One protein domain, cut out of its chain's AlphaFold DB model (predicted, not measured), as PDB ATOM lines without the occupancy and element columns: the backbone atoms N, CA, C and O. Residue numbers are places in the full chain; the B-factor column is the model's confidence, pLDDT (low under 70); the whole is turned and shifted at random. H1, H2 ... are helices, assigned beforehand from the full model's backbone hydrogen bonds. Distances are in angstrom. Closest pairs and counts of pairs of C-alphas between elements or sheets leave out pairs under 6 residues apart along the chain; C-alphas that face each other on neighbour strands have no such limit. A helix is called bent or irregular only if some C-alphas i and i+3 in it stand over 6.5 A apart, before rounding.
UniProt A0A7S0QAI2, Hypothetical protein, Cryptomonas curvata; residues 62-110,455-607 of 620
ATOM      1  N   LYS A  62      39.865  21.635  45.863       81.88
ATOM      2  CA  LYS A  62      39.092  20.607  46.581       81.88
ATOM      3  C   LYS A  62      38.005  21.205  47.471       81.88
ATOM      4  O   LYS A  62      36.913  20.645  47.545       81.88
ATOM      5  N   LEU A  63      38.284  22.336  48.121       83.50
ATOM      6  CA  LEU A  63      37.318  22.996  48.997       83.50
ATOM      7  C   LEU A  63      36.152  23.596  48.196       83.50
ATOM      8  O   LEU A  63      35.002  23.514  48.625       83.50
ATOM      9  N   TRP A  64      36.434  24.158  47.018       85.62
ATOM     10  CA  TRP A  64      35.410  24.770  46.170       85.62
ATOM     11  C   TRP A  64      34.480  23.729  45.533       85.62
ATOM     12  O   TRP A  64      33.262  23.899  45.545       85.62
ATOM     13  N   VAL A  65      35.034  22.612  45.047       86.44
ATOM     14  CA  VAL A  65      34.242  21.501  44.486       86.44
ATOM     15  C   VAL A  65      33.325  20.881  45.541       86.44
ATOM     16  O   VAL A  65      32.170  20.581  45.243       86.44
ATOM     17  N   PHE A  66      33.805  20.723  46.778       87.69
ATOM     18  CA  PHE A  66      32.997  20.181  47.869       87.69
ATOM     19  C   PHE A  66      31.806  21.092  48.210       87.69
ATOM     20  O   PHE A  66      30.673  20.620  48.257       87.69
ATOM     21  N   ARG A  67      32.031  22.409  48.329       85.38
ATOM     22  CA  ARG A  67      30.950  23.386  48.562       85.38
ATOM     23  C   ARG A  67      29.931  23.410  47.426       85.38
ATOM     24  O   ARG A  67      28.730  23.450  47.673       85.38
ATOM     25  N   LEU A  68      30.396  23.352  46.177       87.44
ATOM     26  CA  LEU A  68      29.511  23.300  45.015       87.44
ATOM     27  C   LEU A  68      28.629  22.041  45.036       87.44
ATOM     28  O   LEU A  68      27.440  22.120  44.735       87.44
ATOM     29  N   TYR A  69      29.193  20.891  45.416       90.31
ATOM     30  CA  TYR A  69      28.441  19.645  45.547       90.31
ATOM     31  C   TYR A  69      27.345  19.741  46.618       90.31
ATOM     32  O   TYR A  69      26.210  19.353  46.349       90.31
ATOM     33  N   GLU A  70      27.644  20.304  47.792       89.00
ATOM     34  CA  GLU A  70      26.656  20.505  48.863       89.00
ATOM     35  C   GLU A  70      25.521  21.446  48.440       89.00
ATOM     36  O   GLU A  70      24.352  21.149  48.683       89.00
ATOM     37  N   VAL A  71      25.846  22.535  47.735       89.44
ATOM     38  CA  VAL A  71      24.861  23.483  47.183       89.44
ATOM     39  C   VAL A  71      23.939  22.795  46.175       89.44
ATOM     40  O   VAL A  71      22.718  22.937  46.251       89.44
ATOM     41  N   ILE A  72      24.506  22.028  45.237       92.00
ATOM     42  CA  ILE A  72      23.731  21.308  44.218       92.00
ATOM     43  C   ILE A  72      22.845  20.245  44.872       92.00
ATOM     44  O   ILE A  72      21.665  20.142  44.535       92.00
ATOM     45  N   LEU A  73      23.390  19.471  45.813       93.62
ATOM     46  CA  LEU A  73      22.650  18.419  46.505       93.62
ATOM     47  C   LEU A  73      21.515  19.000  47.356       93.62
ATOM     48  O   LEU A  73      20.390  18.508  47.286       93.62
ATOM     49  N   GLY A  74      21.787  20.069  48.110       91.56
ATOM     50  CA  GLY A  74      20.779  20.798  48.875       91.56
ATOM     51  C   GLY A  74      19.668  21.318  47.967       91.56
ATOM     52  O   GLY A  74      18.501  20.994  48.177       91.56
ATOM     53  N   SER A  75      20.022  22.030  46.895       93.19
ATOM     54  CA  SER A  75      19.055  22.558  45.927       93.19
ATOM     55  C   SER A  75      18.183  21.458  45.300       93.19
ATOM     56  O   SER A  75      16.964  21.611  45.209       93.19
ATOM     57  N   LEU A  76      18.771  20.302  44.960       95.25
ATOM     58  CA  LEU A  76      18.033  19.147  44.445       95.25
ATOM     59  C   LEU A  76      17.029  18.598  45.474       95.25
ATOM     60  O   LEU A  76      15.872  18.353  45.131       95.25
ATOM     61  N   ILE A  77      17.446  18.430  46.733       95.75
ATOM     62  CA  ILE A  77      16.571  17.965  47.822       95.75
ATOM     63  C   ILE A  77      15.436  18.966  48.061       95.75
ATOM     64  O   ILE A  77      14.275  18.565  48.165       95.75
ATOM     65  N   GLY A  78      15.747  20.263  48.101       95.62
ATOM     66  CA  GLY A  78      14.755  21.323  48.259       95.62
ATOM     67  C   GLY A  78      13.733  21.338  47.120       95.62
ATOM     68  O   GLY A  78      12.531  21.416  47.375       95.62
ATOM     69  N   ALA A  79      14.179  21.162  45.873       94.69
ATOM     70  CA  ALA A  79      13.298  21.089  44.710       94.69
ATOM     71  C   ALA A  79      12.365  19.866  44.764       94.69
ATOM     72  O   ALA A  79      11.163  19.997  44.527       94.69
ATOM     73  N   ILE A  80      12.888  18.691  45.135       96.00
ATOM     74  CA  ILE A  80      12.080  17.476  45.326       96.00
ATOM     75  C   ILE A  80      11.028  17.694  46.421       96.00
ATOM     76  O   ILE A  80       9.866  17.327  46.237       96.00
ATOM     77  N   LEU A  81      11.405  18.325  47.537       96.31
ATOM     78  CA  LEU A  81      10.495  18.603  48.648       96.31
ATOM     79  C   LEU A  81       9.353  19.535  48.224       96.31
ATOM     80  O   LEU A  81       8.196  19.279  48.559       96.31
ATOM     81  N   ILE A  82       9.655  20.569  47.434       95.50
ATOM     82  CA  ILE A  82       8.646  21.465  46.859       95.50
ATOM     83  C   ILE A  82       7.681  20.676  45.963       95.50
ATOM     84  O   ILE A  82       6.472  20.769  46.161       95.50
ATOM     85  N   VAL A  83       8.179  19.852  45.033       95.50
ATOM     86  CA  VAL A  83       7.331  19.062  44.116       95.50
ATOM     87  C   VAL A  83       6.435  18.074  44.871       95.50
ATOM     88  O   VAL A  83       5.239  17.994  44.596       95.50
ATOM     89  N   LEU A  84       6.973  17.348  45.856       95.62
ATOM     90  CA  LEU A  84       6.177  16.435  46.685       95.62
ATOM     91  C   LEU A  84       5.095  17.178  47.473       95.62
ATOM     92  O   LEU A  84       3.968  16.697  47.586       95.62
ATOM     93  N   SER A  85       5.411  18.373  47.972       96.00
ATOM     94  CA  SER A  85       4.444  19.212  48.678       96.00
ATOM     95  C   SER A  85       3.344  19.715  47.751       96.00
ATOM     96  O   SER A  85       2.185  19.734  48.152       96.00
ATOM     97  N   MET A  86       3.670  20.057  46.500       93.75
ATOM     98  CA  MET A  86       2.667  20.396  45.488       93.75
ATOM     99  C   MET A  86       1.705  19.229  45.273       93.75
ATOM    100  O   MET A  86       0.497  19.418  45.367       93.75
ATOM    101  N   LEU A  87       2.222  18.016  45.051       93.75
ATOM    102  CA  LEU A  87       1.391  16.817  44.890       93.75
ATOM    103  C   LEU A  87       0.500  16.570  46.116       93.75
ATOM    104  O   LEU A  87      -0.664  16.202  45.960       93.75
ATOM    105  N   LEU A  88       1.014  16.828  47.323       94.56
ATOM    106  CA  LEU A  88       0.246  16.730  48.564       94.56
ATOM    107  C   LEU A  88      -0.887  17.767  48.627       94.56
ATOM    108  O   LEU A  88      -2.014  17.407  48.968       94.56
ATOM    109  N   VAL A  89      -0.635  19.030  48.254       94.81
ATOM    110  CA  VAL A  89      -1.691  20.056  48.140       94.81
ATOM    111  C   VAL A  89      -2.733  19.620  47.107       94.81
ATOM    112  O   VAL A  89      -3.914  19.584  47.419       94.81
ATOM    113  N   PHE A  90      -2.320  19.188  45.914       92.25
ATOM    114  CA  PHE A  90      -3.254  18.731  44.879       92.25
ATOM    115  C   PHE A  90      -4.137  17.564  45.339       92.25
ATOM    116  O   PHE A  90      -5.346  17.589  45.113       92.25
ATOM    117  N   ALA A  91      -3.561  16.561  46.005       92.31
ATOM    118  CA  ALA A  91      -4.312  15.415  46.508       92.31
ATOM    119  C   ALA A  91      -5.301  15.812  47.618       92.31
ATOM    120  O   ALA A  91      -6.462  15.401  47.595       92.31
ATOM    121  N   THR A  92      -4.856  16.635  48.570       93.75
ATOM    122  CA  THR A  92      -5.677  17.063  49.716       93.75
ATOM    123  C   THR A  92      -6.814  17.984  49.297       93.75
ATOM    124  O   THR A  92      -7.949  17.800  49.733       93.75
ATOM    125  N   GLU A  93      -6.541  18.928  48.399       91.94
ATOM    126  CA  GLU A  93      -7.557  19.824  47.857       91.94
ATOM    127  C   GLU A  93      -8.513  19.105  46.907       91.94
ATOM    128  O   GLU A  93      -9.718  19.344  46.950       91.94
ATOM    129  N   GLY A  94      -8.011  18.173  46.090       88.56
ATOM    130  CA  GLY A  94      -8.852  17.345  45.228       88.56
ATOM    131  C   GLY A  94      -9.866  16.532  46.035       88.56
ATOM    132  O   GLY A  94     -11.042  16.473  45.671       88.56
ATOM    133  N   PHE A  95      -9.436  15.975  47.168       90.12
ATOM    134  CA  PHE A  95     -10.314  15.273  48.100       90.12
ATOM    135  C   PHE A  95     -11.337  16.214  48.756       90.12
ATOM    136  O   PHE A  95     -12.530  15.910  48.764       90.12
ATOM    137  N   ALA A  96     -10.903  17.388  49.229       90.25
ATOM    138  CA  ALA A  96     -11.792  18.390  49.821       90.25
ATOM    139  C   ALA A  96     -12.885  18.853  48.839       90.25
ATOM    140  O   ALA A  96     -14.055  18.965  49.206       90.25
ATOM    141  N   VAL A  97     -12.518  19.049  47.572       89.12
ATOM    142  CA  VAL A  97     -13.439  19.398  46.486       89.12
ATOM    143  C   VAL A  97     -14.468  18.294  46.228       89.12
ATOM    144  O   VAL A  97     -15.652  18.587  46.054       89.12
ATOM    145  N   GLN A  98     -14.043  17.029  46.179       87.94
ATOM    146  CA  GLN A  98     -14.960  15.906  45.960       87.94
ATOM    147  C   GLN A  98     -15.962  15.774  47.105       87.94
ATOM    148  O   GLN A  98     -17.158  15.663  46.849       87.94
ATOM    149  N   ILE A  99     -15.481  15.871  48.345       87.56
ATOM    150  CA  ILE A  99     -16.313  15.900  49.549       87.56
ATOM    151  C   ILE A  99     -17.347  17.019  49.447       87.56
ATOM    152  O   ILE A  99     -18.542  16.753  49.546       87.56
ATOM    153  N   HIS A 100     -16.919  18.249  49.164       85.94
ATOM    154  CA  HIS A 100     -17.829  19.387  49.080       85.94
ATOM    155  C   HIS A 100     -18.923  19.188  48.013       85.94
ATOM    156  O   HIS A 100     -20.086  19.496  48.257       85.94
ATOM    157  N   LYS A 101     -18.586  18.600  46.856       86.56
ATOM    158  CA  LYS A 101     -19.570  18.276  45.808       86.56
ATOM    159  C   LYS A 101     -20.564  17.202  46.243       86.56
ATOM    160  O   LYS A 101     -21.757  17.365  46.013       86.56
ATOM    161  N   VAL A 102     -20.083  16.119  46.852       86.69
ATOM    162  CA  VAL A 102     -20.942  15.016  47.310       86.69
ATOM    163  C   VAL A 102     -21.892  15.501  48.402       86.69
ATOM    164  O   VAL A 102     -23.091  15.261  48.302       86.69
ATOM    165  N   PHE A 103     -21.389  16.254  49.384       85.88
ATOM    166  CA  PHE A 103     -22.219  16.820  50.447       85.88
ATOM    167  C   PHE A 103     -23.193  17.879  49.928       85.88
ATOM    168  O   PHE A 103     -24.350  17.871  50.327       85.88
ATOM    169  N   GLY A 104     -22.785  18.725  48.979       83.12
ATOM    170  CA  GLY A 104     -23.691  19.691  48.354       83.12
ATOM    171  C   GLY A 104     -24.826  19.032  47.560       83.12
ATOM    172  O   GLY A 104     -25.936  19.555  47.527       83.12
ATOM    173  N   ILE A 105     -24.580  17.877  46.934       84.38
ATOM    174  CA  ILE A 105     -25.631  17.081  46.279       84.38
ATOM    175  C   ILE A 105     -26.513  16.402  47.328       84.38
ATOM    176  O   ILE A 105     -27.734  16.466  47.218       84.38
ATOM    177  N   ALA A 106     -25.916  15.795  48.355       80.56
ATOM    178  CA  ALA A 106     -26.654  15.138  49.428       80.56
ATOM    179  C   ALA A 106     -27.598  16.116  50.143       80.56
ATOM    180  O   ALA A 106     -28.777  15.817  50.294       80.56
ATOM    181  N   GLN A 107     -27.119  17.318  50.476       81.94
ATOM    182  CA  GLN A 107     -27.924  18.362  51.109       81.94
ATOM    183  C   GLN A 107     -29.093  18.814  50.222       81.94
ATOM    184  O   GLN A 107     -30.174  19.069  50.735       81.94
ATOM    185  N   LYS A 108     -28.909  18.866  48.894       79.62
ATOM    186  CA  LYS A 108     -29.987  19.195  47.942       79.62
ATOM    187  C   LYS A 108     -31.028  18.085  47.781       79.62
ATOM    188  O   LYS A 108     -32.157  18.384  47.421       79.62
ATOM    189  N   ILE A 109     -30.642  16.824  47.985       74.69
ATOM    190  CA  ILE A 109     -31.544  15.663  47.896       74.69
ATOM    191  C   ILE A 109     -32.287  15.441  49.220       74.69
ATOM    192  O   ILE A 109     -33.377  14.872  49.237       74.69
ATOM    193  N   CYS A 110     -31.712  15.873  50.341       74.00
ATOM    194  CA  CYS A 110     -32.366  15.782  51.635       74.00
ATOM    195  C   CYS A 110     -33.630  16.652  51.665       74.00
ATOM    196  O   CYS A 110     -33.558  17.878  51.688       74.00
ATOM    197  N   GLU A 455     -26.690  19.553  61.397       79.94
ATOM    198  CA  GLU A 455     -25.711  19.172  62.419       79.94
ATOM    199  C   GLU A 455     -24.998  17.843  62.092       79.94
ATOM    200  O   GLU A 455     -23.815  17.697  62.411       79.94
ATOM    201  N   ILE A 456     -25.671  16.884  61.433       77.75
ATOM    202  CA  ILE A 456     -25.040  15.630  60.973       77.75
ATOM    203  C   ILE A 456     -23.980  15.959  59.921       77.75
ATOM    204  O   ILE A 456     -22.833  15.513  60.020       77.75
ATOM    205  N   PHE A 457     -24.349  16.775  58.931       84.69
ATOM    206  CA  PHE A 457     -23.432  17.172  57.873       84.69
ATOM    207  C   PHE A 457     -22.292  18.045  58.399       84.69
ATOM    208  O   PHE A 457     -21.138  17.800  58.054       84.69
ATOM    209  N   GLU A 458     -22.561  19.006  59.281       86.06
ATOM    210  CA  GLU A 458     -21.527  19.826  59.912       86.06
ATOM    211  C   GLU A 458     -20.567  18.992  60.763       86.06
ATOM    212  O   GLU A 458     -19.364  19.256  60.753       86.06
ATOM    213  N   GLY A 459     -21.069  17.982  61.479       84.94
ATOM    214  CA  GLY A 459     -20.256  17.073  62.284       84.94
ATOM    215  C   GLY A 459     -19.226  16.323  61.441       84.94
ATOM    216  O   GLY A 459     -18.024  16.406  61.711       84.94
ATOM    217  N   GLU A 460     -19.692  15.673  60.377       84.81
ATOM    218  CA  GLU A 460     -18.844  14.926  59.442       84.81
ATOM    219  C   GLU A 460     -17.889  15.857  58.682       84.81
ATOM    220  O   GLU A 460     -16.671  15.644  58.661       84.81
ATOM    221  N   ILE A 461     -18.401  16.965  58.128       86.75
ATOM    222  CA  ILE A 461     -17.583  17.958  57.418       86.75
ATOM    223  C   ILE A 461     -16.486  18.497  58.337       86.75
ATOM    224  O   ILE A 461     -15.354  18.692  57.890       86.75
ATOM    225  N   ARG A 462     -16.768  18.714  59.624       87.25
ATOM    226  CA  ARG A 462     -15.783  19.210  60.588       87.25
ATOM    227  C   ARG A 462     -14.669  18.205  60.858       87.25
ATOM    228  O   ARG A 462     -13.516  18.622  60.998       87.25
ATOM    229  N   GLU A 463     -14.977  16.914  60.947       85.88
ATOM    230  CA  GLU A 463     -13.953  15.888  61.156       85.88
ATOM    231  C   GLU A 463     -13.015  15.785  59.949       85.88
ATOM    232  O   GLU A 463     -11.791  15.888  60.110       85.88
ATOM    233  N   TYR A 464     -13.571  15.716  58.737       85.62
ATOM    234  CA  TYR A 464     -12.783  15.724  57.503       85.62
ATOM    235  C   TYR A 464     -12.005  17.032  57.315       85.62
ATOM    236  O   TYR A 464     -10.833  17.014  56.927       85.62
ATOM    237  N   SER A 465     -12.614  18.170  57.657       88.31
ATOM    238  CA  SER A 465     -11.985  19.489  57.568       88.31
ATOM    239  C   SER A 465     -10.713  19.572  58.416       88.31
ATOM    240  O   SER A 465      -9.686  20.062  57.943       88.31
ATOM    241  N   ASN A 466     -10.720  19.015  59.632       89.44
ATOM    242  CA  ASN A 466      -9.540  19.036  60.499       89.44
ATOM    243  C   ASN A 466      -8.343  18.299  59.880       89.44
ATOM    244  O   ASN A 466      -7.217  18.797  59.944       89.44
ATOM    245  N   TRP A 467      -8.569  17.134  59.266       89.81
ATOM    246  CA  TRP A 467      -7.506  16.375  58.605       89.81
ATOM    247  C   TRP A 467      -6.937  17.107  57.393       89.81
ATOM    248  O   TRP A 467      -5.716  17.191  57.241       89.81
ATOM    249  N   VAL A 468      -7.806  17.702  56.574       91.69
ATOM    250  CA  VAL A 468      -7.390  18.507  55.420       91.69
ATOM    251  C   VAL A 468      -6.549  19.706  55.869       91.69
ATOM    252  O   VAL A 468      -5.493  19.962  55.295       91.69
ATOM    253  N   VAL A 469      -6.946  20.405  56.939       92.25
ATOM    254  CA  VAL A 469      -6.176  21.534  57.497       92.25
ATOM    255  C   VAL A 469      -4.789  21.100  57.978       92.25
ATOM    256  O   VAL A 469      -3.809  21.798  57.719       92.25
ATOM    257  N   ILE A 470      -4.674  19.944  58.639       93.44
ATOM    258  CA  ILE A 470      -3.376  19.418  59.092       93.44
ATOM    259  C   ILE A 470      -2.472  19.103  57.896       93.44
ATOM    260  O   ILE A 470      -1.308  19.502  57.887       93.44
ATOM    261  N   LEU A 471      -2.995  18.429  56.869       91.81
ATOM    262  CA  LEU A 471      -2.208  18.082  55.685       91.81
ATOM    263  C   LEU A 471      -1.792  19.324  54.880       91.81
ATOM    264  O   LEU A 471      -0.659  19.384  54.403       91.81
ATOM    265  N   ARG A 472      -2.650  20.352  54.806       94.00
ATOM    266  CA  ARG A 472      -2.306  21.669  54.239       94.00
ATOM    267  C   ARG A 472      -1.144  22.323  54.983       94.00
ATOM    268  O   ARG A 472      -0.230  22.839  54.343       94.00
ATOM    269  N   LEU A 473      -1.161  22.282  56.316       94.81
ATOM    270  CA  LEU A 473      -0.088  22.842  57.138       94.81
ATOM    271  C   LEU A 473       1.233  22.092  56.920       94.81
ATOM    272  O   LEU A 473       2.275  22.728  56.782       94.81
ATOM    273  N   ILE A 474       1.190  20.757  56.840       95.69
ATOM    274  CA  ILE A 474       2.368  19.931  56.529       95.69
ATOM    275  C   ILE A 474       2.931  20.308  55.155       95.69
ATOM    276  O   ILE A 474       4.132  20.538  55.033       95.69
ATOM    277  N   ALA A 475       2.076  20.430  54.137       95.56
ATOM    278  CA  ALA A 475       2.508  20.824  52.802       95.56
ATOM    279  C   ALA A 475       3.141  22.226  52.787       95.56
ATOM    280  O   ALA A 475       4.199  22.409  52.191       95.56
ATOM    281  N   LEU A 476       2.544  23.199  53.485       96.31
ATOM    282  CA  LEU A 476       3.098  24.547  53.625       96.31
ATOM    283  C   LEU A 476       4.492  24.519  54.268       96.31
ATOM    284  O   LEU A 476       5.422  25.122  53.737       96.31
ATOM    285  N   VAL A 477       4.655  23.798  55.380       96.19
ATOM    286  CA  VAL A 477       5.948  23.668  56.070       96.19
ATOM    287  C   VAL A 477       6.999  23.051  55.146       96.19
ATOM    288  O   VAL A 477       8.111  23.567  55.060       96.19
ATOM    289  N   CYS A 478       6.653  21.996  54.407       96.69
ATOM    290  CA  CYS A 478       7.568  21.361  53.463       96.69
ATOM    291  C   CYS A 478       7.954  22.289  52.295       96.69
ATOM    292  O   CYS A 478       9.122  22.312  51.910       96.69
ATOM    293  N   ILE A 479       7.031  23.110  51.776       97.12
ATOM    294  CA  ILE A 479       7.354  24.136  50.768       97.12
ATOM    295  C   ILE A 479       8.338  25.160  51.345       97.12
ATOM    296  O   ILE A 479       9.351  25.455  50.711       97.12
ATOM    297  N   VAL A 480       8.069  25.685  52.545       96.31
ATOM    298  CA  VAL A 480       8.930  26.685  53.199       96.31
ATOM    299  C   VAL A 480      10.333  26.126  53.438       96.31
ATOM    300  O   VAL A 480      11.315  26.783  53.098       96.31
ATOM    301  N   ILE A 481      10.440  24.897  53.954       96.00
ATOM    302  CA  ILE A 481      11.725  24.211  54.149       96.00
ATOM    303  C   ILE A 481      12.429  23.991  52.806       96.00
ATOM    304  O   ILE A 481      13.628  24.224  52.702       96.00
ATOM    305  N   GLY A 482      11.700  23.586  51.765       96.31
ATOM    306  CA  GLY A 482      12.277  23.345  50.444       96.31
ATOM    307  C   GLY A 482      12.872  24.614  49.834       96.31
ATOM    308  O   GLY A 482      14.001  24.591  49.347       96.31
ATOM    309  N   ILE A 483      12.162  25.741  49.937       95.06
ATOM    310  CA  ILE A 483      12.658  27.049  49.487       95.06
ATOM    311  C   ILE A 483      13.846  27.502  50.341       95.06
ATOM    312  O   ILE A 483      14.817  28.022  49.798       95.06
ATOM    313  N   PHE A 484      13.801  27.286  51.657       94.50
ATOM    314  CA  PHE A 484      14.912  27.608  52.555       94.50
ATOM    315  C   PHE A 484      16.186  26.849  52.180       94.50
ATOM    316  O   PHE A 484      17.237  27.466  52.040       94.50
ATOM    317  N   ILE A 485      16.091  25.540  51.929       94.88
ATOM    318  CA  ILE A 485      17.231  24.710  51.513       94.88
ATOM    319  C   ILE A 485      17.809  25.175  50.164       94.88
ATOM    320  O   ILE A 485      19.017  25.097  49.965       94.88
ATOM    321  N   ILE A 486      16.979  25.674  49.240       94.25
ATOM    322  CA  ILE A 486      17.445  26.212  47.951       94.25
ATOM    323  C   ILE A 486      18.131  27.575  48.125       94.25
ATOM    324  O   ILE A 486      19.158  27.831  47.498       94.25
ATOM    325  N   LEU A 487      17.563  28.464  48.947       90.31
ATOM    326  CA  LEU A 487      18.052  29.837  49.103       90.31
ATOM    327  C   LEU A 487      19.265  29.946  50.027       90.31
ATOM    328  O   LEU A 487      20.120  30.796  49.795       90.31
ATOM    329  N   TYR A 488      19.357  29.105  51.058       91.12
ATOM    330  CA  TYR A 488      20.414  29.196  52.063       91.12
ATOM    331  C   TYR A 488      21.828  29.119  51.451       91.12
ATOM    332  O   TYR A 488      22.607  30.049  51.663       91.12
ATOM    333  N   PRO A 489      22.157  28.131  50.592       88.75
ATOM    334  CA  PRO A 489      23.477  28.058  49.968       88.75
ATOM    335  C   PRO A 489      23.732  29.180  48.949       88.75
ATOM    336  O   PRO A 489      24.880  29.492  48.640       88.75
ATOM    337  N   ALA A 490      22.676  29.800  48.407       83.25
ATOM    338  CA  ALA A 490      22.817  30.922  47.484       83.25
ATOM    339  C   ALA A 490      23.343  32.179  48.194       83.25
ATOM    340  O   ALA A 490      24.060  32.962  47.577       83.25
ATOM    341  N   VAL A 491      23.044  32.356  49.487       83.50
ATOM    342  CA  VAL A 491      23.571  33.480  50.280       83.50
ATOM    343  C   VAL A 491      25.082  33.371  50.472       83.50
ATOM    344  O   VAL A 491      25.776  34.380  50.355       83.50
ATOM    345  N   ASP A 492      25.605  32.157  50.654       80.81
ATOM    346  CA  ASP A 492      27.048  31.910  50.778       80.81
ATOM    347  C   ASP A 492      27.824  32.180  49.479       80.81
ATOM    348  O   ASP A 492      29.028  32.437  49.507       80.81
ATOM    349  N   PHE A 493      27.145  32.155  48.329       78.81
ATOM    350  CA  PHE A 493      27.758  32.428  47.028       78.81
ATOM    351  C   PHE A 493      28.024  33.916  46.775       78.81
ATOM    352  O   PHE A 493      28.840  34.254  45.914       78.81
ATOM    353  N   PHE A 494      27.359  34.812  47.506       77.62
ATOM    354  CA  PHE A 494      27.488  36.251  47.318       77.62
ATOM    355  C   PHE A 494      28.383  36.859  48.409       77.62
ATOM    356  O   PHE A 494      27.925  37.092  49.528       77.62
ATOM    357  N   PRO A 495      29.654  37.184  48.102       70.44
ATOM    358  CA  PRO A 495      30.617  37.640  49.107       70.44
ATOM    359  C   PRO A 495      30.206  38.942  49.813       70.44
ATOM    360  O   PRO A 495      30.577  39.154  50.959       70.44
ATOM    361  N   PHE A 496      29.389  39.789  49.176       69.31
ATOM    362  CA  PHE A 496      28.867  41.017  49.791       69.31
ATOM    363  C   PHE A 496      27.760  40.768  50.830       69.31
ATOM    364  O   PHE A 496      27.505  41.627  51.673       69.31
ATOM    365  N   LEU A 497      27.084  39.615  50.760       65.75
ATOM    366  CA  LEU A 497      26.059  39.214  51.722       65.75
ATOM    367  C   LEU A 497      26.705  38.597  52.965       65.75
ATOM    368  O   LEU A 497      26.285  38.905  54.078       65.75
ATOM    369  N   HIS A 498      27.760  37.803  52.779       71.25
ATOM    370  CA  HIS A 498      28.406  37.023  53.835       71.25
ATOM    371  C   HIS A 498      28.786  37.849  55.084       71.25
ATOM    372  O   HIS A 498      28.435  37.471  56.203       71.25
ATOM    373  N   ASP A 499      29.403  39.023  54.910       74.69
ATOM    374  CA  ASP A 499      29.938  39.813  56.032       74.69
ATOM    375  C   ASP A 499      28.858  40.446  56.930       74.69
ATOM    376  O   ASP A 499      29.068  40.613  58.130       74.69
ATOM    377  N   ASN A 500      27.675  40.752  56.386       62.00
ATOM    378  CA  ASN A 500      26.572  41.353  57.149       62.00
ATOM    379  C   ASN A 500      25.540  40.320  57.640       62.00
ATOM    380  O   ASN A 500      24.666  40.650  58.444       62.00
ATOM    381  N   LEU A 501      25.616  39.070  57.166       61.06
ATOM    382  CA  LEU A 501      24.562  38.063  57.328       61.06
ATOM    383  C   LEU A 501      24.973  36.844  58.167       61.06
ATOM    384  O   LEU A 501      24.156  35.950  58.355       61.06
ATOM    385  N   ASN A 502      26.152  36.813  58.786       67.81
ATOM    386  CA  ASN A 502      26.570  35.650  59.588       67.81
ATOM    387  C   ASN A 502      25.669  35.313  60.803       67.81
ATOM    388  O   ASN A 502      25.747  34.208  61.328       67.81
ATOM    389  N   ILE A 503      24.773  36.216  61.233       66.75
ATOM    390  CA  ILE A 503      23.695  35.905  62.202       66.75
ATOM    391  C   ILE A 503      22.319  36.340  61.669       66.75
ATOM    392  O   ILE A 503      21.339  35.610  61.798       66.75
ATOM    393  N   ALA A 504      22.230  37.502  61.012       74.06
ATOM    394  CA  ALA A 504      20.976  37.976  60.418       74.06
ATOM    395  C   ALA A 504      20.567  37.196  59.151       74.06
ATOM    396  O   ALA A 504      19.393  37.172  58.797       74.06
ATOM    397  N   GLY A 505      21.508  36.528  58.483       77.38
ATOM    398  CA  GLY A 505      21.331  35.853  57.194       77.38
ATOM    399  C   GLY A 505      20.372  34.705  57.226       77.38
ATOM    400  O   GLY A 505      19.390  34.715  56.492       77.38
ATOM    401  N   GLY A 506      20.619  33.752  58.124       83.50
ATOM    402  CA  GLY A 506      19.722  32.616  58.295       83.50
ATOM    403  C   GLY A 506      18.292  33.071  58.591       83.50
ATOM    404  O   GLY A 506      17.347  32.531  58.022       83.50
ATOM    405  N   PHE A 507      18.128  34.118  59.409       84.00
ATOM    406  CA  PHE A 507      16.811  34.665  59.733       84.00
ATOM    407  C   PHE A 507      16.143  35.359  58.539       84.00
ATOM    408  O   PHE A 507      14.974  35.098  58.267       84.00
ATOM    409  N   VAL A 508      16.870  36.199  57.796       82.75
ATOM    410  CA  VAL A 508      16.339  36.879  56.602       82.75
ATOM    411  C   VAL A 508      15.930  35.859  55.540       82.75
ATOM    412  O   VAL A 508      14.822  35.951  55.014       82.75
ATOM    413  N   VAL A 509      16.767  34.847  55.281       85.88
ATOM    414  CA  VAL A 509      16.440  33.758  54.348       85.88
ATOM    415  C   VAL A 509      15.214  32.995  54.831       85.88
ATOM    416  O   VAL A 509      14.308  32.770  54.041       85.88
ATOM    417  N   LEU A 510      15.125  32.658  56.121       87.75
ATOM    418  CA  LEU A 510      13.964  31.966  56.683       87.75
ATOM    419  C   LEU A 510      12.669  32.769  56.508       87.75
ATOM    420  O   LEU A 510      11.658  32.212  56.077       87.75
ATOM    421  N   VAL A 511      12.690  34.070  56.811       86.88
ATOM    422  CA  VAL A 511      11.534  34.960  56.627       86.88
ATOM    423  C   VAL A 511      11.150  35.033  55.150       86.88
ATOM    424  O   VAL A 511       9.972  34.906  54.812       86.88
ATOM    425  N   GLN A 512      12.130  35.167  54.257       83.50
ATOM    426  CA  GLN A 512      11.891  35.205  52.818       83.50
ATOM    427  C   GLN A 512      11.323  33.878  52.295       83.50
ATOM    428  O   GLN A 512      10.373  33.888  51.513       83.50
ATOM    429  N   SER A 513      11.832  32.736  52.763       89.75
ATOM    430  CA  SER A 513      11.309  31.406  52.441       89.75
ATOM    431  C   SER A 513       9.898  31.189  52.973       89.75
ATOM    432  O   SER A 513       9.096  30.547  52.302       89.75
ATOM    433  N   LEU A 514       9.565  31.742  54.143       90.56
ATOM    434  CA  LEU A 514       8.217  31.681  54.703       90.56
ATOM    435  C   LEU A 514       7.230  32.462  53.832       90.56
ATOM    436  O   LEU A 514       6.181  31.928  53.474       90.56
ATOM    437  N   ILE A 515       7.587  33.688  53.439       87.38
ATOM    438  CA  ILE A 515       6.765  34.529  52.559       87.38
ATOM    439  C   ILE A 515       6.589  33.853  51.194       87.38
ATOM    440  O   ILE A 515       5.462  33.674  50.735       87.38
ATOM    441  N   ALA A 516       7.688  33.422  50.570       87.25
ATOM    442  CA  ALA A 516       7.662  32.760  49.270       87.25
ATOM    443  C   ALA A 516       6.918  31.414  49.315       87.25
ATOM    444  O   ALA A 516       6.184  31.079  48.387       87.25
ATOM    445  N   GLY A 517       7.064  30.646  50.394       93.50
ATOM    446  CA  GLY A 517       6.398  29.358  50.547       93.50
ATOM    447  C   GLY A 517       4.904  29.484  50.804       93.50
ATOM    448  O   GLY A 517       4.122  28.771  50.181       93.50
ATOM    449  N   PHE A 518       4.494  30.439  51.643       92.44
ATOM    450  CA  PHE A 518       3.082  30.778  51.830       92.44
ATOM    451  C   PHE A 518       2.441  31.242  50.523       92.44
ATOM    452  O   PHE A 518       1.336  30.824  50.179       92.44
ATOM    453  N   PHE A 519       3.173  32.053  49.765       87.19
ATOM    454  CA  PHE A 519       2.750  32.527  48.461       87.19
ATOM    455  C   PHE A 519       2.506  31.378  47.475       87.19
ATOM    456  O   PHE A 519       1.422  31.242  46.905       87.19
ATOM    457  N   LEU A 520       3.508  30.516  47.317       89.88
ATOM    458  CA  LEU A 520       3.444  29.361  46.436       89.88
ATOM    459  C   LEU A 520       2.295  28.419  46.838       89.88
ATOM    460  O   LEU A 520       1.536  27.959  45.985       89.88
ATOM    461  N   TRP A 521       2.129  28.178  48.140       94.25
ATOM    462  CA  TRP A 521       1.040  27.375  48.691       94.25
ATOM    463  C   TRP A 521      -0.342  27.947  48.333       94.25
ATOM    464  O   TRP A 521      -1.190  27.205  47.838       94.25
ATOM    465  N   MET A 522      -0.551  29.260  48.487       88.38
ATOM    466  CA  MET A 522      -1.804  29.936  48.113       88.38
ATOM    467  C   MET A 522      -2.130  29.782  46.624       88.38
ATOM    468  O   MET A 522      -3.281  29.530  46.270       88.38
ATOM    469  N   VAL A 523      -1.126  29.896  45.749       87.38
ATOM    470  CA  VAL A 523      -1.308  29.684  44.306       87.38
ATOM    471  C   VAL A 523      -1.765  28.251  44.023       87.38
ATOM    472  O   VAL A 523      -2.701  28.061  43.253       87.38
ATOM    473  N   PHE A 524      -1.176  27.245  44.677       89.81
ATOM    474  CA  PHE A 524      -1.576  25.847  44.476       89.81
ATOM    475  C   PHE A 524      -2.976  25.534  44.984       89.81
ATOM    476  O   PHE A 524      -3.753  24.918  44.255       89.81
ATOM    477  N   VAL A 525      -3.323  26.002  46.185       89.00
ATOM    478  CA  VAL A 525      -4.700  25.911  46.688       89.00
ATOM    479  C   VAL A 525      -5.650  26.581  45.694       89.00
ATOM    480  O   VAL A 525      -6.670  26.001  45.319       89.00
ATOM    481  N   GLY A 526      -5.272  27.752  45.178       85.25
ATOM    482  CA  GLY A 526      -6.047  28.470  44.177       85.25
ATOM    483  C   GLY A 526      -6.243  27.696  42.873       85.25
ATOM    484  O   GLY A 526      -7.356  27.618  42.369       85.25
ATOM    485  N   ILE A 527      -5.206  27.054  42.339       85.56
ATOM    486  CA  ILE A 527      -5.319  26.264  41.102       85.56
ATOM    487  C   ILE A 527      -6.322  25.114  41.267       85.56
ATOM    488  O   ILE A 527      -7.115  24.861  40.361       85.56
ATOM    489  N   VAL A 528      -6.330  24.429  42.416       87.44
ATOM    490  CA  VAL A 528      -7.244  23.295  42.630       87.44
ATOM    491  C   VAL A 528      -8.691  23.756  42.789       87.44
ATOM    492  O   VAL A 528      -9.608  23.161  42.215       87.44
ATOM    493  N   TRP A 529      -8.905  24.846  43.526       85.62
ATOM    494  CA  TRP A 529     -10.241  25.394  43.762       85.62
ATOM    495  C   TRP A 529     -10.820  26.140  42.560       85.62
ATOM    496  O   TRP A 529     -12.018  26.428  42.544       85.62
ATOM    497  N   PHE A 530     -10.003  26.412  41.537       83.69
ATOM    498  CA  PHE A 530     -10.382  27.195  40.361       83.69
ATOM    499  C   PHE A 530     -11.624  26.638  39.670       83.69
ATOM    500  O   PHE A 530     -12.497  27.382  39.229       83.69
ATOM    501  N   ASN A 531     -11.741  25.311  39.645       79.50
ATOM    502  CA  ASN A 531     -12.870  24.626  39.027       79.50
ATOM    503  C   ASN A 531     -14.140  24.614  39.890       79.50
ATOM    504  O   ASN A 531     -15.215  24.321  39.369       79.50
ATOM    505  N   CYS A 532     -14.040  24.884  41.193       81.38
ATOM    506  CA  CYS A 532     -15.188  24.847  42.100       81.38
ATOM    507  C   CYS A 532     -15.747  26.246  42.331       81.38
ATOM    508  O   CYS A 532     -16.914  26.498  42.023       81.38
ATOM    509  N   GLU A 533     -14.899  27.163  42.799       83.19
ATOM    510  CA  GLU A 533     -15.300  28.500  43.237       83.19
ATOM    511  C   GLU A 533     -14.256  29.549  42.825       83.19
ATOM    512  O   GLU A 533     -13.471  30.029  43.646       83.19
ATOM    513  N   PRO A 534     -14.227  29.942  41.540       80.50
ATOM    514  CA  PRO A 534     -13.183  30.823  41.018       80.50
ATOM    515  C   PRO A 534     -13.170  32.220  41.670       80.50
ATOM    516  O   PRO A 534     -12.120  32.858  41.724       80.50
ATOM    517  N   TRP A 535     -14.293  32.677  42.235       83.00
ATOM    518  CA  TRP A 535     -14.383  33.978  42.909       83.00
ATOM    519  C   TRP A 535     -13.578  34.032  44.215       83.00
ATOM    520  O   TRP A 535     -12.907  35.033  44.467       83.00
ATOM    521  N   VAL A 536     -13.575  32.953  45.012       79.00
ATOM    522  CA  VAL A 536     -12.815  32.879  46.276       79.00
ATOM    523  C   VAL A 536     -11.331  33.097  45.996       79.00
ATOM    524  O   VAL A 536     -10.637  33.805  46.723       79.00
ATOM    525  N   ILE A 537     -10.860  32.540  44.885       81.38
ATOM    526  CA  ILE A 537      -9.463  32.598  44.462       81.38
ATOM    527  C   ILE A 537      -9.103  33.983  43.960       81.38
ATOM    528  O   ILE A 537      -8.054  34.500  44.336       81.38
ATOM    529  N   THR A 538      -9.967  34.614  43.161       81.50
ATOM    530  CA  THR A 538      -9.766  36.010  42.759       81.50
ATOM    531  C   THR A 538      -9.676  36.921  43.980       81.50
ATOM    532  O   THR A 538      -8.769  37.747  44.048       81.50
ATOM    533  N   CYS A 539     -10.552  36.751  44.975       83.81
ATOM    534  CA  CYS A 539     -10.501  37.535  46.208       83.81
ATOM    535  C   CYS A 539      -9.218  37.269  47.008       83.81
ATOM    536  O   CYS A 539      -8.588  38.216  47.478       83.81
ATOM    537  N   ALA A 540      -8.803  36.008  47.137       80.50
ATOM    538  CA  ALA A 540      -7.598  35.629  47.869       80.50
ATOM    539  C   ALA A 540      -6.315  36.143  47.190       80.50
ATOM    540  O   ALA A 540      -5.497  36.799  47.837       80.50
ATOM    541  N   LEU A 541      -6.158  35.905  45.883       81.56
ATOM    542  CA  LEU A 541      -5.016  36.382  45.098       81.56
ATOM    543  C   LEU A 541      -5.004  37.909  44.992       81.56
ATOM    544  O   LEU A 541      -3.944  38.512  45.122       81.56
ATOM    545  N   GLY A 542      -6.167  38.541  44.818       84.62
ATOM    546  CA  GLY A 542      -6.297  39.997  44.780       84.62
ATOM    547  C   GLY A 542      -5.929  40.652  46.111       84.62
ATOM    548  O   GLY A 542      -5.180  41.627  46.126       84.62
ATOM    549  N   SER A 543      -6.376  40.084  47.236       83.00
ATOM    550  CA  SER A 543      -5.999  40.561  48.576       83.00
ATOM    551  C   SER A 543      -4.494  40.427  48.809       83.00
ATOM    552  O   SER A 543      -3.862  41.333  49.345       83.00
ATOM    553  N   LEU A 544      -3.901  39.319  48.366       81.62
ATOM    554  CA  LEU A 544      -2.468  39.078  48.483       81.62
ATOM    555  C   LEU A 544      -1.646  40.031  47.606       81.62
ATOM    556  O   LEU A 544      -0.672  40.606  48.084       81.62
ATOM    557  N   ALA A 545      -2.069  40.251  46.359       83.31
ATOM    558  CA  ALA A 545      -1.468  41.235  45.464       83.31
ATOM    559  C   ALA A 545      -1.504  42.637  46.085       83.31
ATOM    560  O   ALA A 545      -0.492  43.334  46.087       83.31
ATOM    561  N   ALA A 546      -2.639  43.018  46.682       85.12
ATOM    562  CA  ALA A 546      -2.785  44.289  47.379       85.12
ATOM    563  C   ALA A 546      -1.827  44.404  48.576       85.12
ATOM    564  O   ALA A 546      -1.182  45.435  48.734       85.12
ATOM    565  N   VAL A 547      -1.672  43.348  49.386       83.12
ATOM    566  CA  VAL A 547      -0.713  43.335  50.507       83.12
ATOM    567  C   VAL A 547       0.723  43.490  50.012       83.12
ATOM    568  O   VAL A 547       1.462  44.300  50.568       83.12
ATOM    569  N   LEU A 548       1.122  42.767  48.960       80.25
ATOM    570  CA  LEU A 548       2.474  42.891  48.408       80.25
ATOM    571  C   LEU A 548       2.717  44.290  47.836       80.25
ATOM    572  O   LEU A 548       3.743  44.893  48.139       80.25
ATOM    573  N   TYR A 549       1.750  44.847  47.106       81.19
ATOM    574  CA  TYR A 549       1.838  46.201  46.565       81.19
ATOM    575  C   TYR A 549       1.959  47.264  47.670       81.19
ATOM    576  O   TYR A 549       2.837  48.125  47.620       81.19
ATOM    577  N   LEU A 550       1.131  47.165  48.718       81.25
ATOM    578  CA  LEU A 550       1.187  48.062  49.877       81.25
ATOM    579  C   LEU A 550       2.496  47.908  50.662       81.25
ATOM    580  O   LEU A 550       3.044  48.899  51.139       81.25
ATOM    581  N   SER A 551       3.020  46.683  50.779       77.56
ATOM    582  CA  SER A 551       4.305  46.428  51.436       77.56
ATOM    583  C   SER A 551       5.489  47.002  50.653       77.56
ATOM    584  O   SER A 551       6.381  47.576  51.271       77.56
ATOM    585  N   GLY A 552       5.461  46.940  49.315       76.50
ATOM    586  CA  GLY A 552       6.441  47.604  48.455       76.50
ATOM    587  C   GLY A 552       6.464  49.114  48.698       76.50
ATOM    588  O   GLY A 552       7.495  49.661  49.080       76.50
ATOM    589  N   GLY A 553       5.295  49.762  48.643       77.38
ATOM    590  CA  GLY A 553       5.183  51.201  48.910       77.38
ATOM    591  C   GLY A 553       5.578  51.619  50.337       77.38
ATOM    592  O   GLY A 553       6.056  52.731  50.548       77.38
ATOM    593  N   LEU A 554       5.430  50.739  51.336       75.62
ATOM    594  CA  LEU A 554       5.937  50.993  52.693       75.62
ATOM    595  C   LEU A 554       7.469  50.933  52.760       75.62
ATOM    596  O   LEU A 554       8.070  51.724  53.488       75.62
ATOM    597  N   ILE A 555       8.100  50.029  52.003       74.75
ATOM    598  CA  ILE A 555       9.564  49.934  51.906       74.75
ATOM    599  C   ILE A 555      10.138  51.186  51.230       74.75
ATOM    600  O   ILE A 555      11.152  51.693  51.702       74.75
ATOM    601  N   ASP A 556       9.462  51.750  50.225       72.81
ATOM    602  CA  ASP A 556       9.877  53.004  49.570       72.81
ATOM    603  C   ASP A 556       9.997  54.192  50.544       72.81
ATOM    604  O   ASP A 556      10.816  55.096  50.355       72.81
ATOM    605  N   HIS A 557       9.210  54.197  51.622       76.00
ATOM    606  CA  HIS A 557       9.298  55.229  52.657       76.00
ATOM    607  C   HIS A 557      10.430  54.991  53.666       76.00
ATOM    608  O   HIS A 557      10.885  55.941  54.309       76.00
ATOM    609  N   VAL A 558      10.928  53.760  53.784       75.12
ATOM    610  CA  VAL A 558      12.070  53.403  54.632       75.12
ATOM    611  C   VAL A 558      13.331  53.457  53.766       75.12
ATOM    612  O   VAL A 558      13.790  52.450  53.239       75.12
ATOM    613  N   TRP A 559      13.873  54.666  53.597       55.84
ATOM    614  CA  TRP A 559      15.047  55.006  52.775       55.84
ATOM    615  C   TRP A 559      16.332  54.257  53.182       55.84
ATOM    616  O   TRP A 559      17.247  54.819  53.786       55.84
ATOM    617  N   TRP A 560      16.429  52.980  52.835       66.31
ATOM    618  CA  TRP A 560      17.654  52.195  52.917       66.31
ATOM    619  C   TRP A 560      18.035  51.744  51.505       66.31
ATOM    620  O   TRP A 560      17.509  50.761  50.989       66.31
ATOM    621  N   GLU A 561      19.001  52.447  50.899       72.50
ATOM    622  CA  GLU A 561      19.619  52.092  49.609       72.50
ATOM    623  C   GLU A 561      19.978  50.597  49.438       72.50
ATOM    624  O   GLU A 561      19.805  50.088  48.328       72.50
ATOM    625  N   PRO A 562      20.398  49.829  50.472       73.25
ATOM    626  CA  PRO A 562      20.684  48.403  50.283       73.25
ATOM    627  C   PRO A 562      19.456  47.511  50.011       73.25
ATOM    628  O   PRO A 562      19.636  46.363  49.610       73.25
ATOM    629  N   LEU A 563      18.218  47.989  50.203       69.62
ATOM    630  CA  LEU A 563      16.999  47.173  50.048       69.62
ATOM    631  C   LEU A 563      16.314  47.318  48.678       69.62
ATOM    632  O   LEU A 563      15.326  46.629  48.414       69.62
ATOM    633  N   TRP A 564      16.843  48.144  47.771       75.88
ATOM    634  CA  TRP A 564      16.262  48.371  46.439       75.88
ATOM    635  C   TRP A 564      15.961  47.088  45.627       75.88
ATOM    636  O   TRP A 564      14.875  46.993  45.050       75.88
ATOM    637  N   PRO A 565      16.836  46.059  45.593       72.75
ATOM    638  CA  PRO A 565      16.547  44.829  44.848       72.75
ATOM    639  C   PRO A 565      15.349  44.053  45.411       72.75
ATOM    640  O   PRO A 565      14.622  43.383  44.675       72.75
ATOM    641  N   ILE A 566      15.139  44.151  46.727       70.06
ATOM    642  CA  ILE A 566      14.023  43.512  47.422       70.06
ATOM    643  C   ILE A 566      12.726  44.226  47.046       70.06
ATOM    644  O   ILE A 566      11.762  43.562  46.671       70.06
ATOM    645  N   HIS A 567      12.732  45.561  47.051       75.62
ATOM    646  CA  HIS A 567      11.593  46.361  46.607       75.62
ATOM    647  C   HIS A 567      11.167  46.008  45.175       75.62
ATOM    648  O   HIS A 567      10.024  45.608  44.964       75.62
ATOM    649  N   LEU A 568      12.106  46.033  44.219       77.88
ATOM    650  CA  LEU A 568      11.827  45.714  42.814       77.88
ATOM    651  C   LEU A 568      11.211  44.314  42.652       77.88
ATOM    652  O   LEU A 568      10.299  44.118  41.849       77.88
ATOM    653  N   SER A 569      11.689  43.350  43.444       76.06
ATOM    654  CA  SER A 569      11.144  41.993  43.461       76.06
ATOM    655  C   SER A 569       9.693  41.987  43.951       76.06
ATOM    656  O   SER A 569       8.838  41.405  43.291       76.06
ATOM    657  N   PHE A 570       9.382  42.672  45.055       75.62
ATOM    658  CA  PHE A 570       8.014  42.760  45.577       75.62
ATOM    659  C   PHE A 570       7.044  43.429  44.598       75.62
ATOM    660  O   PHE A 570       5.934  42.924  44.414       75.62
ATOM    661  N   THR A 571       7.455  44.513  43.934       78.56
ATOM    662  CA  THR A 571       6.613  45.211  42.952       78.56
ATOM    663  C   THR A 571       6.315  44.321  41.745       78.56
ATOM    664  O   THR A 571       5.151  44.144  41.390       78.56
ATOM    665  N   LEU A 572       7.344  43.686  41.164       80.19
ATOM    666  CA  LEU A 572       7.179  42.767  40.030       80.19
ATOM    667  C   LEU A 572       6.301  41.564  40.393       80.19
ATOM    668  O   LEU A 572       5.412  41.193  39.626       80.19
ATOM    669  N   PHE A 573       6.505  40.968  41.572       76.88
ATOM    670  CA  PHE A 573       5.659  39.870  42.047       76.88
ATOM    671  C   PHE A 573       4.206  40.311  42.252       76.88
ATOM    672  O   PHE A 573       3.293  39.569  41.887       76.88
ATOM    673  N   GLY A 574       3.983  41.511  42.795       77.44
ATOM    674  CA  GLY A 574       2.653  42.097  42.960       77.44
ATOM    675  C   GLY A 574       1.918  42.284  41.631       77.44
ATOM    676  O   GLY A 574       0.744  41.928  41.529       77.44
ATOM    677  N   GLU A 575       2.605  42.763  40.590       83.00
ATOM    678  CA  GLU A 575       2.016  42.919  39.253       83.00
ATOM    679  C   GLU A 575       1.667  41.576  38.606       83.00
ATOM    680  O   GLU A 575       0.548  41.396  38.123       83.00
ATOM    681  N   VAL A 576       2.585  40.603  38.641       82.62
ATOM    682  CA  VAL A 576       2.330  39.252  38.109       82.62
ATOM    683  C   VAL A 576       1.115  38.632  38.793       82.62
ATOM    684  O   VAL A 576       0.250  38.049  38.140       82.62
ATOM    685  N   LEU A 577       1.010  38.798  40.108       77.19
ATOM    686  CA  LEU A 577      -0.128  38.326  40.876       77.19
ATOM    687  C   LEU A 577      -1.441  38.988  40.515       77.19
ATOM    688  O   LEU A 577      -2.463  38.311  40.431       77.19
ATOM    689  N   PHE A 578      -1.417  40.304  40.335       82.62
ATOM    690  CA  PHE A 578      -2.595  41.048  39.936       82.62
ATOM    691  C   PHE A 578      -3.119  40.519  38.596       82.62
ATOM    692  O   PHE A 578      -4.305  40.229  38.468       82.62
ATOM    693  N   VAL A 579      -2.222  40.272  37.635       85.12
ATOM    694  CA  VAL A 579      -2.577  39.651  36.351       85.12
ATOM    695  C   VAL A 579      -3.132  38.235  36.544       85.12
ATOM    696  O   VAL A 579      -4.171  37.904  35.974       85.12
ATOM    697  N   LEU A 580      -2.500  37.406  37.381       78.50
ATOM    698  CA  LEU A 580      -2.988  36.054  37.674       78.50
ATOM    699  C   LEU A 580      -4.364  36.052  38.356       78.50
ATOM    700  O   LEU A 580      -5.166  35.162  38.084       78.50
ATOM    701  N   ALA A 581      -4.674  37.048  39.192       79.75
ATOM    702  CA  ALA A 581      -5.974  37.190  39.850       79.75
ATOM    703  C   ALA A 581      -7.109  37.546  38.868       79.75
ATOM    704  O   ALA A 581      -8.264  37.180  39.104       79.75
ATOM    705  N   LEU A 582      -6.787  38.209  37.749       83.81
ATOM    706  CA  LEU A 582      -7.752  38.553  36.699       83.81
ATOM    707  C   LEU A 582      -8.168  37.347  35.841       83.81
ATOM    708  O   LEU A 582      -9.277  37.339  35.307       83.81
ATOM    709  N   ILE A 583      -7.334  36.306  35.732       82.94
ATOM    710  CA  ILE A 583      -7.656  35.091  34.958       82.94
ATOM    711  C   ILE A 583      -8.931  34.395  35.485       82.94
ATOM    712  O   ILE A 583      -9.856  34.201  34.690       82.94
ATOM    713  N   PRO A 584      -9.057  34.051  36.788       77.12
ATOM    714  CA  PRO A 584     -10.287  33.464  37.320       77.12
ATOM    715  C   PRO A 584     -11.501  34.377  37.170       77.12
ATOM    716  O   PRO A 584     -12.597  33.871  36.955       77.12
ATOM    717  N   LEU A 585     -11.323  35.702  37.208       79.81
ATOM    718  CA  LEU A 585     -12.427  36.645  37.019       79.81
ATOM    719  C   LEU A 585     -13.068  36.486  35.631       79.81
ATOM    720  O   LEU A 585     -14.292  36.482  35.518       79.81
ATOM    721  N   GLY A 586     -12.261  36.265  34.588       82.62
ATOM    722  CA  GLY A 586     -12.768  35.951  33.247       82.62
ATOM    723  C   GLY A 586     -13.614  34.673  33.219       82.62
ATOM    724  O   GLY A 586     -14.687  34.649  32.616       82.62
ATOM    725  N   PHE A 587     -13.188  33.632  33.942       81.75
ATOM    726  CA  PHE A 587     -13.955  32.389  34.083       81.75
ATOM    727  C   PHE A 587     -15.238  32.569  34.901       81.75
ATOM    728  O   PHE A 587     -16.254  31.972  34.551       81.75
ATOM    729  N   VAL A 588     -15.224  33.395  35.953       79.88
ATOM    730  CA  VAL A 588     -16.429  33.747  36.728       79.88
ATOM    731  C   VAL A 588     -17.460  34.404  35.817       79.88
ATOM    732  O   VAL A 588     -18.609  33.973  35.802       79.88
ATOM    733  N   VAL A 589     -17.051  35.398  35.023       83.31
ATOM    734  CA  VAL A 589     -17.947  36.092  34.084       83.31
ATOM    735  C   VAL A 589     -18.513  35.112  33.055       83.31
ATOM    736  O   VAL A 589     -19.718  35.109  32.810       83.31
ATOM    737  N   GLN A 590     -17.680  34.221  32.510       86.19
ATOM    738  CA  GLN A 590     -18.135  33.208  31.558       86.19
ATOM    739  C   GLN A 590     -19.092  32.187  32.193       86.19
ATOM    740  O   GLN A 590     -20.034  31.741  31.541       86.19
ATOM    741  N   LYS A 591     -18.861  31.799  33.452       81.25
ATOM    742  CA  LYS A 591     -19.735  30.882  34.194       81.25
ATOM    743  C   LYS A 591     -21.082  31.533  34.499       81.25
ATOM    744  O   LYS A 591     -22.100  30.934  34.187       81.25
ATOM    745  N   LEU A 592     -21.089  32.770  35.002       82.50
ATOM    746  CA  LEU A 592     -22.315  33.536  35.253       82.50
ATOM    747  C   LEU A 592     -23.155  33.695  33.985       82.50
ATOM    748  O   LEU A 592     -24.371  33.546  34.038       82.50
ATOM    749  N   HIS A 593     -22.512  33.948  32.843       87.62
ATOM    750  CA  HIS A 593     -23.212  34.028  31.565       87.62
ATOM    751  C   HIS A 593     -23.863  32.689  31.185       87.62
ATOM    752  O   HIS A 593     -25.027  32.657  30.802       87.62
ATOM    753  N   ARG A 594     -23.145  31.574  31.374       84.44
ATOM    754  CA  ARG A 594     -23.651  30.222  31.092       84.44
ATOM    755  C   ARG A 594     -24.789  29.810  32.028       84.44
ATOM    756  O   ARG A 594     -25.741  29.175  31.588       84.44
ATOM    757  N   ASP A 595     -24.697  30.178  33.302       81.56
ATOM    758  CA  ASP A 595     -25.734  29.907  34.298       81.56
ATOM    759  C   ASP A 595     -27.003  30.731  33.998       81.56
ATOM    760  O   ASP A 595     -28.110  30.216  34.138       81.56
ATOM    761  N   GLN A 596     -26.864  31.972  33.506       88.12
ATOM    762  CA  GLN A 596     -27.994  32.770  33.006       88.12
ATOM    763  C   GLN A 596     -28.641  32.158  31.758       88.12
ATOM    764  O   GLN A 596     -29.868  32.080  31.690       88.12
ATOM    765  N   GLU A 597     -27.846  31.694  30.789       88.75
ATOM    766  CA  GLU A 597     -28.367  30.989  29.611       88.75
ATOM    767  C   GLU A 597     -29.113  29.711  30.018       88.75
ATOM    768  O   GLU A 597     -30.221  29.465  29.542       88.75
ATOM    769  N   PHE A 598     -28.562  28.930  30.952       80.25
ATOM    770  CA  PHE A 598     -29.208  27.714  31.445       80.25
ATOM    771  C   PHE A 598     -30.514  28.005  32.195       80.25
ATOM    772  O   PHE A 598     -31.510  27.326  31.955       80.25
ATOM    773  N   ALA A 599     -30.548  29.033  33.049       80.75
ATOM    774  CA  ALA A 599     -31.778  29.464  33.713       80.75
ATOM    775  C   ALA A 599     -32.856  29.856  32.689       80.75
ATOM    776  O   ALA A 599     -33.980  29.367  32.762       80.75
ATOM    777  N   SER A 600     -32.485  30.631  31.662       86.12
ATOM    778  CA  SER A 600     -33.412  30.995  30.582       86.12
ATOM    779  C   SER A 600     -33.903  29.786  29.771       86.12
ATOM    780  O   SER A 600     -35.036  29.772  29.296       86.12
ATOM    781  N   TYR A 601     -33.074  28.746  29.632       83.25
ATOM    782  CA  TYR A 601     -33.443  27.503  28.958       83.25
ATOM    783  C   TYR A 601     -34.448  26.676  29.774       83.25
ATOM    784  O   TYR A 601     -35.408  26.162  29.204       83.25
ATOM    785  N   ILE A 602     -34.264  26.583  31.095       75.25
ATOM    786  CA  ILE A 602     -35.225  25.930  31.995       75.25
ATOM    787  C   ILE A 602     -36.564  26.675  31.992       75.25
ATOM    788  O   ILE A 602     -37.606  26.037  31.866       75.25
ATOM    789  N   ASP A 603     -36.544  28.008  32.039       81.00
ATOM    790  CA  ASP A 603     -37.766  28.812  31.962       81.00
ATOM    791  C   ASP A 603     -38.508  28.588  30.635       81.00
ATOM    792  O   ASP A 603     -39.728  28.425  30.619       81.00
ATOM    793  N   ASN A 604     -37.784  28.505  29.514       86.50
ATOM    794  CA  ASN A 604     -38.383  28.190  28.215       86.50
ATOM    795  C   ASN A 604     -38.968  26.772  28.166       86.50
ATOM    796  O   ASN A 604     -40.078  26.605  27.669       86.50
ATOM    797  N   LEU A 605     -38.280  25.768  28.721       76.81
ATOM    798  CA  LEU A 605     -38.799  24.397  28.809       76.81
ATOM    799  C   LEU A 605     -40.073  24.317  29.658       76.81
ATOM    800  O   LEU A 605     -41.023  23.641  29.270       76.81
ATOM    801  N   ASN A 606     -40.115  25.025  30.788       74.75
ATOM    802  CA  ASN A 606     -41.300  25.084  31.641       74.75
ATOM    803  C   ASN A 606     -42.480  25.758  30.922       74.75
ATOM    804  O   ASN A 606     -43.612  25.282  31.017       74.75
ATOM    805  N   ASN A 607     -42.210  26.812  30.145       81.06
ATOM    806  CA  ASN A 607     -43.217  27.492  29.333       81.06
ATOM    807  C   ASN A 607     -43.719  26.623  28.162       81.06
ATOM    808  O   ASN A 607     -44.920  26.607  27.889       81.06
TER     809      ASN A 607
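Overview. This is residues 62 to 110 and 455 to 607 of the 620 residues of the protein "Hypothetical protein" of Cryptomonas curvata (UniProt A0A7S0QAI2). Two long helices, H1 and H2, run side by side in opposite directions; H4 packs on this pair, and beyond H4 a second long pair, H5 and H6, folds back on itself. H4 and H5 open from their link like a narrow V, short H3 sits at the turn between H2 and H4, and the end of H6, residues 592 to 607, sticks out. The printed part has 202 residues, with six named helices in the order H1 to H6 and no named strand: the class is all helix. It is loose, with a radius of gyration of the C-alphas of 22.3 A, and spans 81 by 37 by 30 A, a rod.

Along the chain. Find C-alpha 62 at (39.092, 20.607, 46.581); from there H1 runs through residues 62 to 109, 70.8 A long. After the cut, start at C-alpha 455, at (-25.711, 19.172, 62.419), and trace H2, residues 455 to 492, over 55.5 A; it is irregular, but only just, with C-alphas 486 and 489 6.6 A apart. Next come H3, residues 495 to 501, H4, residues 504 to 529 and 37.6 A, and H5, residues 534 to 557 and 35.2 A. H6, residues 561 to 607, runs 70.5 A to C-alpha 607 at (-43.217, 27.492, 29.333); it is irregular, with C-alphas 562 and 565 7.7 A apart.

Arrangement. Begin with H1, H2 and H4, an up and down bundle, each helix running against the one before. H1 and H2 touch at a shallow tilt of 16 degrees; their closest C-alphas are Gly 78 and Gly 482, 3.9 A apart. H4 touches H2 at a steep tilt of 43 degrees, closest at the C-alphas of Val 480 and Gly 517, 4.5 A. H2 and H3 only just touch, only at the corner, with 3 pairs of C-alphas within 8 A. Look next at the helical hairpin H4 and H5: H4 touches H5 with residues 522 to 529 alone, closest at the C-alphas of Gly 526 and Ile 537, 5.4 A. H5 and H6, also a helical hairpin, touch at a shallow tilt of 22 degrees, closest at the C-alphas of Ala 545 and Gly 574, 4.9 A. H4 and H6 are near each other, while H1 and H6 are apart. Every O i to N i+4 pair is within hydrogen-bond range in H1 and H4; the counts are 30 of 34 in H2, 19 of 20 in H5, 38 of 43 in H6 and 1 of 3 in H3, where 2 of 4 O i to N i+3 pairs are.

Size, cuts and confidence. The C-alphas of Lys 62 and Asn 607, the two farthest apart, are 84.4 A apart. Residues 111 to 454 are not printed; C-alphas 110 and 455 are 13.1 A apart across the cut. Of the links that are printed whole, each is tight. Confidence is under 70 at residues 496 to 497, 500 to 503, 559 to 560 and 563.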